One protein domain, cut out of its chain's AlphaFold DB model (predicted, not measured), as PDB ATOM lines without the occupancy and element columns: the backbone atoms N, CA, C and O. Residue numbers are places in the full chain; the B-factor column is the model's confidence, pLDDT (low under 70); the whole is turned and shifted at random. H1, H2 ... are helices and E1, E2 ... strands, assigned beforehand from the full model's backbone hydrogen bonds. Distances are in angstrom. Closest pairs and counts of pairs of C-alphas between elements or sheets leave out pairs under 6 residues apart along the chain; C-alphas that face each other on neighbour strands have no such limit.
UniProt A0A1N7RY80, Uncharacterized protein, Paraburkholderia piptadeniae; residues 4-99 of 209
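Overview. This is residues 4 to 99 of the 209 residues of an uncharacterized protein of Paraburkholderia piptadeniae (UniProt A0A1N7RY80). A strongly twisted, curled sheet of four strands has H1 over one face, while a long loop reaches away from the sheet at one end, where residues 30 to 36 stick out, and the turn of the hairpin E2 and E3 lies at the other. The short helices H2 and H3 lie on the way from E3 to E4, and H4 only grazes the sheet. The printed part has 96 residues, with four named helices and four named strands in the order H1, E1, E2, E3, H2, H3, E4, H4; the mixed sheet runs E2, E3, E1, E4, and the class is mixed, helices and strands. The whole is only just compact, close to loose, with a radius of gyration of the C-alphas of 15.0 A, and is elongated, spanning 52 by 27 by 23 A.

Arrangement. H1, residues 4 to 11, is on the sheet at a height of 8.6 A, over E1, residues 15 to 21, and slantwise to it at 55 degrees on the local plane; their closest C-alphas are those of Ala 9 and Leu 15, 5.2 A apart. E2, residues 44 to 52, and E3, residues 60 to 68, form an antiparallel hairpin at 149 degrees, with N 44 and O 67 within hydrogen-bond range at 2.9 A. E2 bends by 61 degrees at residue 47, and E3 bends by 58 degrees at residue 63. E3 and E1 are parallel at 60 degrees, with N 66 and O 17 at 2.8 A. H2, residues 70 to 74, and H3, residues 77 to 80, are close but not clearly touching, the closest C-alphas being those of Leu 73 and Asn 80, 6.8 A apart. E4, residues 84 to 86, is parallel to E1 at 37 degrees, with N 18 and O 86 at 2.8 A. E3, H2, H3 and E4 make a split strand-helix-strand unit, two strands of one sheet that are not neighbours, with helices between them along the chain and E1 between them in the sheet, and its crossover is right-handed. H4, residues 96 to 99, comes closest to E4 at the C-alphas of Phe 84 and Leu 96, 6.3 A apart. Every O i to N i+4 pair is within hydrogen-bond range in H1 and H2; H3 and H4 are too short for such a pair.

Along the chain. H1 begins at C-alpha 4 (19.296, 38.310, -6.629) and is 10.4 A long. E1 measures 16.6 A, E2 22.3 A, E3 22.6 A and E4 7.0 A. H2 measures 6.7 A, H3 4.8 A and H4 5.1 A, ending at C-alpha 99 (21.187, 54.935, 11.009).

Size, cuts and confidence. The C-alphas of Pro 32 and His 56, the two farthest apart, are 52.8 A apart. The printed part has no cut, and the link from E1 to E2, 22 residues, is long. Mean pLDDT of the printed part is 76.4, with residues 28 to 42, 46 and 52 to 60 under 70.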
ATOM      1  N   GLU A   4      17.969  38.621  -6.100       76.25
ATOM      2  CA  GLU A   4      19.296  38.310  -6.629       76.25
ATOM      3  C   GLU A   4      20.263  39.477  -6.401       76.25
ATOM      4  O   GLU A   4      21.356  39.277  -5.880       76.25
ATOM      5  N   ASP A   5      19.815  40.710  -6.658       77.94
ATOM      6  CA  ASP A   5      20.565  41.935  -6.369       77.94
ATOM      7  C   ASP A   5      20.936  42.013  -4.879       77.94
ATOM      8  O   ASP A   5      21.997  42.516  -4.516       77.94
ATOM      9  N   ALA A   6      20.054  41.542  -3.992       78.62
ATOM     10  CA  ALA A   6      20.289  41.574  -2.555       78.62
ATOM     11  C   ALA A   6      21.248  40.492  -2.078       78.62
ATOM     12  O   ALA A   6      22.109  40.784  -1.249       78.62
ATOM     13  N   LYS A   7      21.142  39.274  -2.614       80.38
ATOM     14  CA  LYS A   7      22.134  38.219  -2.371       80.38
ATOM     15  C   LYS A   7      23.503  38.654  -2.875       80.38
ATOM     16  O   LYS A   7      24.463  38.618  -2.113       80.38
ATOM     17  N   GLN A   8      23.567  39.203  -4.085       83.50
ATOM     18  CA  GLN A   8      24.795  39.744  -4.651       83.50
ATOM     19  C   GLN A   8      25.349  40.913  -3.820       83.50
ATOM     20  O   GLN A   8      26.559  41.009  -3.620       83.50
ATOM     21  N   ALA A   9      24.497  41.797  -3.289       81.12
ATOM     22  CA  ALA A   9      24.924  42.875  -2.393       81.12
ATOM     23  C   ALA A   9      25.491  42.346  -1.064       81.12
ATOM     24  O   ALA A   9      26.426  42.939  -0.527       81.12
ATOM     25  N   ILE A  10      24.963  41.236  -0.542       81.75
ATOM     26  CA  ILE A  10      25.510  40.563   0.644       81.75
ATOM     27  C   ILE A  10      26.859  39.912   0.320       81.75
ATOM     28  O   ILE A  10      27.823  40.099   1.059       81.75
ATOM     29  N   GLU A  11      26.954  39.195  -0.801       82.50
ATOM     30  CA  GLU A  11      28.188  38.537  -1.256       82.50
ATOM     31  C   GLU A  11      29.311  39.536  -1.568       82.50
ATOM     32  O   GLU A  11      30.478  39.272  -1.290       82.50
ATOM     33  N   SER A  12      28.962  40.712  -2.097       84.25
ATOM     34  CA  SER A  12      29.898  41.810  -2.395       84.25
ATOM     35  C   SER A  12      30.156  42.756  -1.214       84.25
ATOM     36  O   SER A  12      30.764  43.818  -1.384       84.25
ATOM     37  N   ASP A  13      29.702  42.383  -0.016       84.50
ATOM     38  CA  ASP A  13      29.878  43.128   1.233       84.50
ATOM     39  C   ASP A  13      29.305  44.565   1.213       84.50
ATOM     40  O   ASP A  13      29.716  45.430   1.984       84.50
ATOM     41  N   GLN A  14      28.318  44.831   0.352       88.19
ATOM     42  CA  GLN A  14      27.609  46.116   0.244       88.19
ATOM     43  C   GLN A  14      26.352  46.190   1.124       88.19
ATOM     44  O   GLN A  14      25.870  47.285   1.427       88.19
ATOM     45  N   LEU A  15      25.828  45.037   1.547       88.25
ATOM     46  CA  LEU A  15      24.670  44.903   2.427       88.25
ATOM     47  C   LEU A  15      24.965  43.887   3.535       88.25
ATOM     48  O   LEU A  15      25.419  42.782   3.261       88.25
ATOM     49  N   ALA A  16      24.658  44.230   4.783       90.00
ATOM     50  CA  ALA A  16      24.652  43.281   5.894       90.00
ATOM     51  C   ALA A  16      23.293  43.265   6.602       90.00
ATOM     52  O   ALA A  16      22.677  44.307   6.830       90.00
ATOM     53  N   ILE A  17      22.827  42.074   6.971       90.38
ATOM     54  CA  ILE A  17      21.581  41.886   7.720       90.38
ATOM     55  C   ILE A  17      21.951  41.418   9.119       90.38
ATOM     56  O   ILE A  17      22.517  40.340   9.284       90.38
ATOM     57  N   ILE A  18      21.634  42.232  10.120       91.25
ATOM     58  CA  ILE A  18      21.929  41.967  11.525       91.25
ATOM     59  C   ILE A  18      20.635  41.522  12.195       91.25
ATOM     60  O   ILE A  18      19.713  42.319  12.371       91.25
ATOM     61  N   SER A  19      20.560  40.248  12.576       88.75
ATOM     62  CA  SER A  19      19.396  39.713  13.292       88.75
ATOM     63  C   SER A  19      19.439  40.049  14.780       88.75
ATOM     64  O   SER A  19      18.403  40.349  15.374       88.75
ATOM     65  N   SER A  20      20.629  40.058  15.379       91.25
ATOM     66  CA  SER A  20      20.852  40.483  16.760       91.25
ATOM     67  C   SER A  20      22.312  40.858  17.009       91.25
ATOM     68  O   SER A  20      23.204  40.495  16.241       91.25
ATOM     69  N   PHE A  21      22.564  41.540  18.125       92.75
ATOM     70  CA  PHE A  21      23.909  41.700  18.667       92.75
ATOM     71  C   PHE A  21      24.209  40.596  19.692       92.75
ATOM     72  O   PHE A  21      23.290  40.086  20.338       92.75
ATOM     73  N   LEU A  22      25.479  40.203  19.817       90.19
ATOM     74  CA  LEU A  22      25.920  39.199  20.787       90.19
ATOM     75  C   LEU A  22      25.530  39.625  22.203       90.19
ATOM     76  O   LEU A  22      25.749  40.769  22.605       90.19
ATOM     77  N   ARG A  23      24.950  38.695  22.965       89.19
ATOM     78  CA  ARG A  23      24.561  38.968  24.353       89.19
ATOM     79  C   ARG A  23      25.739  38.790  25.297       89.19
ATOM     80  O   ARG A  23      26.047  39.683  26.083       89.19
ATOM     81  N   ASP A  24      26.405  37.655  25.158       86.94
ATOM     82  CA  ASP A  24      27.513  37.246  26.004       86.94
ATOM     83  C   ASP A  24      28.855  37.486  25.314       86.94
ATOM     84  O   ASP A  24      28.950  37.605  24.088       86.94
ATOM     85  N   ARG A  25      29.906  37.553  26.131       84.19
ATOM     86  CA  ARG A  25      31.282  37.630  25.650       84.19
ATOM     87  C   ARG A  25      31.613  36.368  24.835       84.19
ATOM     88  O   ARG A  25      31.432  35.271  25.362       84.19
ATOM     89  N   PRO A  26      32.121  36.494  23.596       79.75
ATOM     90  CA  PRO A  26      32.486  35.342  22.782       79.75
ATOM     91  C   PRO A  26      33.641  34.559  23.412       79.75
ATOM     92  O   PRO A  26      34.549  35.127  24.028       79.75
ATOM     93  N   GLU A  27      33.616  33.239  23.237       71.38
ATOM     94  CA  GLU A  27      34.701  32.370  23.682       71.38
ATOM     95  C   GLU A  27      35.991  32.688  22.910       71.38
ATOM     96  O   GLU A  27      35.986  32.917  21.696       71.38
ATOM     97  N   LYS A  28      37.129  32.705  23.613       60.38
ATOM     98  CA  LYS A  28      38.438  32.780  22.954       60.38
ATOM     99  C   LYS A  28      38.710  31.443  22.267       60.38
ATOM    100  O   LYS A  28      38.554  30.400  22.897       60.38
ATOM    101  N   ALA A  29      39.152  31.473  21.010       51.59
ATOM    102  CA  ALA A  29      39.524  30.262  20.285       51.59
ATOM    103  C   ALA A  29      40.590  29.466  21.066       51.59
ATOM    104  O   ALA A  29      41.609  30.018  21.485       51.59
ATOM    105  N   ALA A  30      40.349  28.172  21.285       38.38
ATOM    106  CA  ALA A  30      41.282  27.288  21.973       38.38
ATOM    107  C   ALA A  30      42.367  26.791  20.997       38.38
ATOM    108  O   ALA A  30      42.080  26.018  20.088       38.38
ATOM    109  N   GLY A  31      43.620  27.214  21.191       47.69
ATOM    110  CA  GLY A  31      44.783  26.729  20.432       47.69
ATOM    111  C   GLY A  31      46.059  27.533  20.722       47.69
ATOM    112  O   GLY A  31      45.968  28.611  21.311       47.69
ATOM    113  N   PRO A  32      47.261  27.035  20.365       41.00
ATOM    114  CA  PRO A  32      48.475  27.845  20.387       41.00
ATOM    115  C   PRO A  32      48.368  28.894  19.273       41.00
ATOM    116  O   PRO A  32      48.493  28.578  18.093       41.00
ATOM    117  N   LEU A  33      48.044  30.123  19.663       45.78
ATOM    118  CA  LEU A  33      47.766  31.235  18.757       45.78
ATOM    119  C   LEU A  33      49.063  31.962  18.376       45.78
ATOM    120  O   LEU A  33      49.906  32.238  19.232       45.78
ATOM    121  N   ASP A  34      49.190  32.296  17.093       40.19
ATOM    122  CA  ASP A  34      50.199  33.220  16.563       40.19
ATOM    123  C   ASP A  34      50.039  34.595  17.265       40.19
ATOM    124  O   ASP A  34      48.900  35.012  17.509       40.19
ATOM    125  N   PRO A  35      51.107  35.351  17.603       38.72
ATOM    126  CA  PRO A  35      51.009  36.592  18.389       38.72
ATOM    127  C   PRO A  35      50.136  37.696  17.770       38.72
ATOM    128  O   PRO A  35      49.822  38.676  18.442       38.72
ATOM    129  N   TYR A  36      49.762  37.545  16.497       41.78
ATOM    130  CA  TYR A  36      48.960  38.493  15.727       41.78
ATOM    131  C   TYR A  36      47.469  38.135  15.612       41.78
ATOM    132  O   TYR A  36      46.710  38.969  15.121       41.78
ATOM    133  N   ASP A  37      47.029  36.960  16.079       36.97
ATOM    134  CA  ASP A  37      45.666  36.456  15.838       36.97
ATOM    135  C   ASP A  37      44.824  36.375  17.127       36.97
ATOM    136  O   ASP A  37      44.338  35.328  17.546       36.97
ATOM    137  N   GLN A  38      44.697  37.514  17.819       39.72
ATOM    138  CA  GLN A  38      43.924  37.647  19.064       39.72
ATOM    139  C   GLN A  38      42.568  38.349  18.868       39.72
ATOM    140  O   GLN A  38      42.168  39.156  19.708       39.72
ATOM    141  N   SER A  39      41.830  38.084  17.788       51.12
ATOM    142  CA  SER A  39      40.427  38.523  17.720       51.12
ATOM    143  C   SER A  39      39.499  37.379  18.112       51.12
ATOM    144  O   SER A  39      39.466  36.355  17.435       51.12
ATOM    145  N   ALA A  40      38.738  37.552  19.196       57.06
ATOM    146  CA  ALA A  40      37.602  36.681  19.475       57.06
ATOM    147  C   ALA A  40      36.630  36.697  18.280       57.06
ATOM    148  O   ALA A  40      36.537  37.694  17.558       57.06
ATOM    149  N   VAL A  41      35.918  35.589  18.055       61.47
ATOM    150  CA  VAL A  41      34.930  35.499  16.973       61.47
ATOM    151  C   VAL A  41      33.715  36.340  17.362       61.47
ATOM    152  O   VAL A  41      32.862  35.914  18.131       61.47
ATOM    153  N   GLU A  42      33.666  37.571  16.860       69.75
ATOM    154  CA  GLU A  42      32.593  38.542  17.122       69.75
ATOM    155  C   GLU A  42      31.485  38.525  16.056       69.75
ATOM    156  O   GLU A  42      30.594  39.374  16.064       69.75
ATOM    157  N   GLU A  43      31.537  37.578  15.119       74.88
ATOM    158  CA  GLU A  43      30.580  37.444  14.024       74.88
ATOM    159  C   GLU A  43      30.233  35.969  13.802       74.88
ATOM    160  O   GLU A  43      31.116  35.125  13.663       74.88
ATOM    161  N   MET A  44      28.936  35.661  13.796       77.50
ATOM    162  CA  MET A  44      28.403  34.308  13.636       77.50
ATOM    163  C   MET A  44      27.215  34.321  12.673       77.50
ATOM    164  O   MET A  44      26.520  35.332  12.538       77.50
ATOM    165  N   GLU A  45      26.952  33.190  12.017       76.31
ATOM    166  CA  GLU A  45      25.745  33.029  11.204       76.31
ATOM    167  C   GLU A  45      24.491  33.191  12.075       76.31
ATOM    168  O   GLU A  45      24.348  32.562  13.125       76.31
ATOM    169  N   GLY A  46      23.593  34.076  11.648       68.44
ATOM    170  CA  GLY A  46      22.299  34.292  12.278       68.44
ATOM    171  C   GLY A  46      21.184  33.512  11.577       68.44
ATOM    172  O   GLY A  46      21.384  32.961  10.493       68.44
ATOM    173  N   PRO A  47      19.970  33.483  12.153       75.19
ATOM    174  CA  PRO A  47      18.823  32.852  11.512       75.19
ATOM    175  C   PRO A  47      18.514  33.501  10.159       75.19
ATOM    176  O   PRO A  47      18.723  34.702   9.957       75.19
ATOM    177  N   ILE A  48      17.948  32.727   9.233       76.69
ATOM    178  CA  ILE A  48      17.461  33.286   7.970       76.69
ATOM    179  C   ILE A  48      16.411  34.353   8.289       76.69
ATOM    180  O   ILE A  48      15.458  34.104   9.029       76.69
ATOM    181  N   SER A  49      16.614  35.553   7.756       74.69
ATOM    182  CA  SER A  49      15.784  36.714   8.054       74.69
ATOM    183  C   SER A  49      14.879  37.046   6.882       74.69
ATOM    184  O   SER A  49      15.309  37.056   5.729       74.69
ATOM    185  N   LEU A  50      13.617  37.332   7.200       73.00
ATOM    186  CA  LEU A  50      12.600  37.705   6.229       73.00
ATOM    187  C   LEU A  50      12.601  39.230   6.046       73.00
ATOM    188  O   LEU A  50      11.963  39.954   6.813       73.00
ATOM    189  N   VAL A  51      13.322  39.717   5.038       71.56
ATOM    190  CA  VAL A  51      13.545  41.152   4.806       71.56
ATOM    191  C   VAL A  51      12.729  41.632   3.604       71.56
ATOM    192  O   VAL A  51      12.810  41.021   2.535       71.56
ATOM    193  N   PRO A  52      11.944  42.719   3.719       66.31
ATOM    194  CA  PRO A  52      11.299  43.318   2.562       66.31
ATOM    195  C   PRO A  52      12.335  44.075   1.733       66.31
ATOM    196  O   PRO A  52      12.956  45.025   2.205       66.31
ATOM    197  N   ILE A  53      12.510  43.674   0.476       61.28
ATOM    198  CA  ILE A  53      13.409  44.371  -0.443       61.28
ATOM    199  C   ILE A  53      12.557  45.035  -1.515       61.28
ATOM    200  O   ILE A  53      12.023  44.389  -2.410       61.28
ATOM    201  N   GLY A  54      12.439  46.358  -1.430       53.38
ATOM    202  CA  GLY A  54      11.899  47.178  -2.511       53.38
ATOM    203  C   GLY A  54      10.804  48.152  -2.090       53.38
ATOM    204  O   GLY A  54       9.906  47.841  -1.316       53.38
ATOM    205  N   ARG A  55      10.852  49.346  -2.692       51.44
ATOM    206  CA  ARG A  55       9.904  50.452  -2.471       51.44
ATOM    207  C   ARG A  55       8.504  50.222  -3.067       51.44
ATOM    208  O   ARG A  55       7.645  51.074  -2.882       51.44
ATOM    209  N   HIS A  56       8.261  49.116  -3.787       47.44
ATOM    210  CA  HIS A  56       7.090  49.017  -4.674       47.44
ATOM    211  C   HIS A  56       6.250  47.729  -4.632       47.44
ATOM    212  O   HIS A  56       5.195  47.732  -5.259       47.44
ATOM    213  N   ARG A  57       6.631  46.648  -3.928       50.44
ATOM    214  CA  ARG A  57       5.828  45.398  -3.960       50.44
ATOM    215  C   ARG A  57       5.561  44.687  -2.636       50.44
ATOM    216  O   ARG A  57       4.784  43.743  -2.634       50.44
ATOM    217  N   GLY A  58       6.150  45.113  -1.518       56.12
ATOM    218  CA  GLY A  58       5.937  44.434  -0.228       56.12
ATOM    219  C   GLY A  58       6.399  42.967  -0.195       56.12
ATOM    220  O   GLY A  58       6.126  42.272   0.781       56.12
ATOM    221  N   GLU A  59       7.093  42.502  -1.239       60.06
ATOM    222  CA  GLU A  59       7.691  41.173  -1.315       60.06
ATOM    223  C   GLU A  59       8.810  41.069  -0.274       60.06
ATOM    224  O   GLU A  59       9.646  41.969  -0.130       60.06
ATOM    225  N   LYS A  60       8.778  39.982   0.497       69.38
ATOM    226  CA  LYS A  60       9.757  39.680   1.535       69.38
ATOM    227  C   LYS A  60      10.608  38.499   1.093       69.38
ATOM    228  O   LYS A  60      10.064  37.505   0.621       69.38
ATOM    229  N   PHE A  61      11.912  38.600   1.303       71.81
ATOM    230  CA  PHE A  61      12.884  37.605   0.870       71.81
ATOM    231  C   PHE A  61      13.590  36.974   2.061       71.81
ATOM    232  O   PHE A  61      13.798  37.620   3.088       71.81
ATOM    233  N   MET A  62      13.958  35.707   1.901       76.25
ATOM    234  CA  MET A  62      14.711  34.933   2.879       76.25
ATOM    235  C   MET A  62      16.202  35.134   2.620       76.25
ATOM    236  O   MET A  62      16.732  34.638   1.628       76.25
ATOM    237  N   LEU A  63      16.873  35.883   3.492       78.50
ATOM    238  CA  LEU A  63      18.278  36.250   3.319       78.50
ATOM    239  C   LEU A  63      19.119  35.807   4.520       78.50
ATOM    240  O   LEU A  63      18.615  35.802   5.651       78.50
ATOM    241  N   PRO A  64      20.398  35.456   4.301       79.94
ATOM    242  CA  PRO A  64      21.305  35.147   5.394       79.94
ATOM    243  C   PRO A  64      21.493  36.388   6.271       79.94
ATOM    244  O   PRO A  64      21.730  37.490   5.773       79.94
ATOM    245  N   SER A  65      21.380  36.202   7.584       83.00
ATOM    246  CA  SER A  65      21.690  37.239   8.566       83.00
ATOM    247  C   SER A  65      22.915  36.857   9.377       83.00
ATOM    248  O   SER A  65      23.395  35.724   9.317       83.00
ATOM    249  N   ARG A  66      23.421  37.814  10.147       87.12
ATOM    250  CA  ARG A  66      24.548  37.618  11.048       87.12
ATOM    251  C   ARG A  66      24.189  38.092  12.446       87.12
ATOM    252  O   ARG A  66      23.442  39.060  12.615       87.12
ATOM    253  N   ILE A  67      24.749  37.407  13.432       78.94
ATOM    254  CA  ILE A  67      24.840  37.888  14.806       78.94
ATOM    255  C   ILE A  67      26.224  38.516  14.946       78.94
ATOM    256  O   ILE A  67      27.222  37.887  14.600       78.94
ATOM    257  N   THR A  68      26.289  39.767  15.397       87.94
ATOM    258  CA  THR A  68      27.549  40.530  15.441       87.94
ATOM    259  C   THR A  68      27.679  41.363  16.715       87.94
ATOM    260  O   THR A  68      26.883  41.234  17.641       87.94
ATOM    261  N   THR A  69      28.669  42.243  16.783       89.50
ATOM    262  CA  THR A  69      28.837  43.247  17.833       89.50
ATOM    263  C   THR A  69      28.814  44.646  17.217       89.50
ATOM    264  O   THR A  69      29.119  44.844  16.040       89.50
ATOM    265  N   VAL A  70      28.527  45.667  18.022       90.56
ATOM    266  CA  VAL A  70      28.768  47.066  17.640       90.56
ATOM    267  C   VAL A  70      30.260  47.296  17.345       90.56
ATOM    268  O   VAL A  70      30.612  48.122  16.502       90.56
ATOM    269  N   ALA A  71      31.158  46.515  17.960       86.12
ATOM    270  CA  ALA A  71      32.576  46.517  17.613       86.12
ATOM    271  C   ALA A  71      32.855  45.963  16.200       86.12
ATOM    272  O   ALA A  71      33.734  46.490  15.521       86.12
ATOM    273  N   GLY A  72      32.077  45.003  15.703       84.00
ATOM    274  CA  GLY A  72      32.123  44.544  14.315       84.00
ATOM    275  C   GLY A  72      31.790  45.667  13.331       84.00
ATOM    276  O   GLY A  72      32.495  45.851  12.339       84.00
ATOM    277  N   LEU A  73      30.806  46.511  13.662       86.12
ATOM    278  CA  LEU A  73      30.425  47.666  12.833       86.12
ATOM    279  C   LEU A  73      31.547  48.704  12.711       86.12
ATOM    280  O   LEU A  73      31.700  49.329  11.660       86.12
ATOM    281  N   ARG A  74      32.362  48.878  13.760       81.25
ATOM    282  CA  ARG A  74      33.468  49.854  13.769       81.25
ATOM    283  C   ARG A  74      34.731  49.366  13.046       81.25
ATOM    284  O   ARG A  74      35.641  50.162  12.798       81.25
ATOM    285  N   ARG A  75      34.833  48.072  12.710       79.50
ATOM    286  CA  ARG A  75      35.977  47.528  11.962       79.50
ATOM    287  C   ARG A  75      35.894  48.002  10.510       79.50
ATOM    288  O   ARG A  75      35.017  47.581   9.772       79.50
ATOM    289  N   GLY A  76      36.807  48.885  10.101       82.94
ATOM    290  CA  GLY A  76      36.716  49.531   8.785       82.94
ATOM    291  C   GLY A  76      35.581  50.554   8.714       82.94
ATOM    292  O   GLY A  76      34.891  50.627   7.700       82.94
ATOM    293  N   PHE A  77      35.360  51.304   9.804       90.69
ATOM    294  CA  PHE A  77      34.256  52.259   9.939       90.69
ATOM    295  C   PHE A  77      34.135  53.226   8.754       90.69
ATOM    296  O   PHE A  77      33.030  53.515   8.328       90.69
ATOM    297  N   ASP A  78      35.254  53.649   8.165       89.94
ATOM    298  CA  ASP A  78      35.321  54.479   6.958       89.94
ATOM    299  C   ASP A  78      34.565  53.888   5.757       89.94
ATOM    300  O   ASP A  78      33.881  54.609   5.032       89.94
ATOM    301  N   LYS A  79      34.641  52.566   5.577       88.88
ATOM    302  CA  LYS A  79      33.898  51.838   4.542       88.88
ATOM    303  C   LYS A  79      32.482  51.522   5.006       88.88
ATOM    304  O   LYS A  79      31.525  51.744   4.267       88.88
ATOM    305  N   ASN A  80      32.351  51.039   6.242       91.06
ATOM    306  CA  ASN A  80      31.061  50.639   6.797       91.06
ATOM    307  C   ASN A  80      30.085  51.812   6.906       91.06
ATOM    308  O   ASN A  80      28.886  51.588   6.796       91.06
ATOM    309  N   LEU A  81      30.569  53.050   7.040       92.19
ATOM    310  CA  LEU A  81      29.736  54.248   7.116       92.19
ATOM    311  C   LEU A  81      28.760  54.359   5.930       92.19
ATOM    312  O   LEU A  81      27.615  54.770   6.106       92.19
ATOM    313  N   TYR A  82      29.191  53.925   4.743       92.38
ATOM    314  CA  TYR A  82      28.410  53.989   3.505       92.38
ATOM    315  C   TYR A  82      27.794  52.648   3.088       92.38
ATOM    316  O   TYR A  82      27.033  52.604   2.121       92.38
ATOM    317  N   LYS A  83      28.099  51.568   3.812       91.25
ATOM    318  CA  LYS A  83      27.521  50.239   3.605       91.25
ATOM    319  C   LYS A  83      26.077  50.210   4.098       91.25
ATOM    320  O   LYS A  83      25.739  50.867   5.085       91.25
ATOM    321  N   PHE A  84      25.225  49.440   3.423       91.94
ATOM    322  CA  PHE A  84      23.840  49.258   3.843       91.94
ATOM    323  C   PHE A  84      23.721  48.200   4.939       91.94
ATOM    324  O   PHE A  84      24.333  47.134   4.877       91.94
ATOM    325  N   PHE A  85      22.864  48.480   5.914       91.69
ATOM    326  CA  PHE A  85      22.530  47.579   7.003       91.69
ATOM    327  C   PHE A  85      21.020  47.452   7.160       91.69
ATOM    328  O   PHE A  85      20.284  48.439   7.090       91.69
ATOM    329  N   VAL A  86      20.570  46.230   7.432       91.50
ATOM    330  CA  VAL A  86      19.258  45.956   8.021       91.50
ATOM    331  C   VAL A  86      19.501  45.606   9.483       91.50
ATOM    332  O   VAL A  86      20.119  44.587   9.777       91.50
ATOM    333  N   PHE A  87      19.068  46.479  10.388       92.50
ATOM    334  CA  PHE A  87      19.252  46.313  11.832       92.50
ATOM    335  C   PHE A  87      18.147  45.459  12.470       92.50
ATOM    336  O   PHE A  87      17.068  45.323  11.881       92.50
ATOM    337  N   PRO A  88      18.360  44.941  13.696       90.62
ATOM    338  CA  PRO A  88      17.342  44.185  14.413       90.62
ATOM    339  C   PRO A  88      16.021  44.954  14.507       90.62
ATOM    340  O   PRO A  88      16.004  46.147  14.810       90.62
ATOM    341  N   ASN A  89      14.907  44.262  14.268       83.56
ATOM    342  CA  ASN A  89      13.551  44.829  14.248       83.56
ATOM    343  C   ASN A  89      13.301  45.909  13.174       83.56
ATOM    344  O   ASN A  89      12.228  46.509  13.159       83.56
ATOM    345  N   SER A  90      14.247  46.140  12.258       84.50
ATOM    346  CA  SER A  90      14.046  46.972  11.075       84.50
ATOM    347  C   SER A  90      13.785  46.098   9.854       84.50
ATOM    348  O   SER A  90      14.408  45.061   9.649       84.50
ATOM    349  N   ALA A  91      12.876  46.561   9.005       77.38
ATOM    350  CA  ALA A  91      12.640  45.995   7.682       77.38
ATOM    351  C   ALA A  91      13.351  46.802   6.578       77.38
ATOM    352  O   ALA A  91      13.261  46.464   5.404       77.38
ATOM    353  N   ILE A  92      14.019  47.901   6.934       83.38
ATOM    354  CA  ILE A  92      14.549  48.877   5.985       83.38
ATOM    355  C   ILE A  92      16.072  48.799   5.986       83.38
ATOM    356  O   ILE A  92      16.707  48.952   7.032       83.38
ATOM    357  N   ALA A  93      16.638  48.597   4.795       88.00
ATOM    358  CA  ALA A  93      18.059  48.781   4.554       88.00
ATOM    359  C   ALA A  93      18.379  50.280   4.490       88.00
ATOM    360  O   ALA A  93      17.774  51.019   3.710       88.00
ATOM    361  N   GLN A  94      19.340  50.716   5.291       91.12
ATOM    362  CA  GLN A  94      19.820  52.098   5.341       91.12
ATOM    363  C   GLN A  94      21.339  52.107   5.481       91.12
ATOM    364  O   GLN A  94      21.912  51.120   5.947       91.12
ATOM    365  N   ARG A  95      22.008  53.183   5.055       92.94
ATOM    366  CA  ARG A  95      23.457  53.287   5.270       92.94
ATOM    367  C   ARG A  95      23.735  53.449   6.758       92.94
ATOM    368  O   ARG A  95      22.898  53.981   7.485       92.94
ATOM    369  N   LEU A  96      24.911  53.020   7.207       94.31
ATOM    370  CA  LEU A  96      25.288  53.174   8.611       94.31
ATOM    371  C   LEU A  96      25.247  54.643   9.055       94.31
ATOM    372  O   LEU A  96      24.726  54.912  10.131       94.31
ATOM    373  N   CYS A  97      25.710  55.585   8.223       94.25
ATOM    374  CA  CYS A  97      25.598  57.017   8.518       94.25
ATOM    375  C   CYS A  97      24.156  57.489   8.719       94.25
ATOM    376  O   CYS A  97      23.913  58.291   9.608       94.25
ATOM    377  N   ASP A  98      23.207  56.968   7.938       94.00
ATOM    378  CA  ASP A  98      21.795  57.346   8.047       94.00
ATOM    379  C   ASP A  98      21.134  56.731   9.301       94.00
ATOM    380  O   ASP A  98      20.122  57.232   9.784       94.00
ATOM    381  N   ALA A  99      21.694  55.634   9.827       94.69
ATOM    382  CA  ALA A  99      21.187  54.935  11.009       94.69
ATOM    383  C   ALA A  99      21.732  55.480  12.339       94.69
ATOM    384  O   ALA A  99      21.158  55.183  13.389       94.69
TER     385      ALA A  99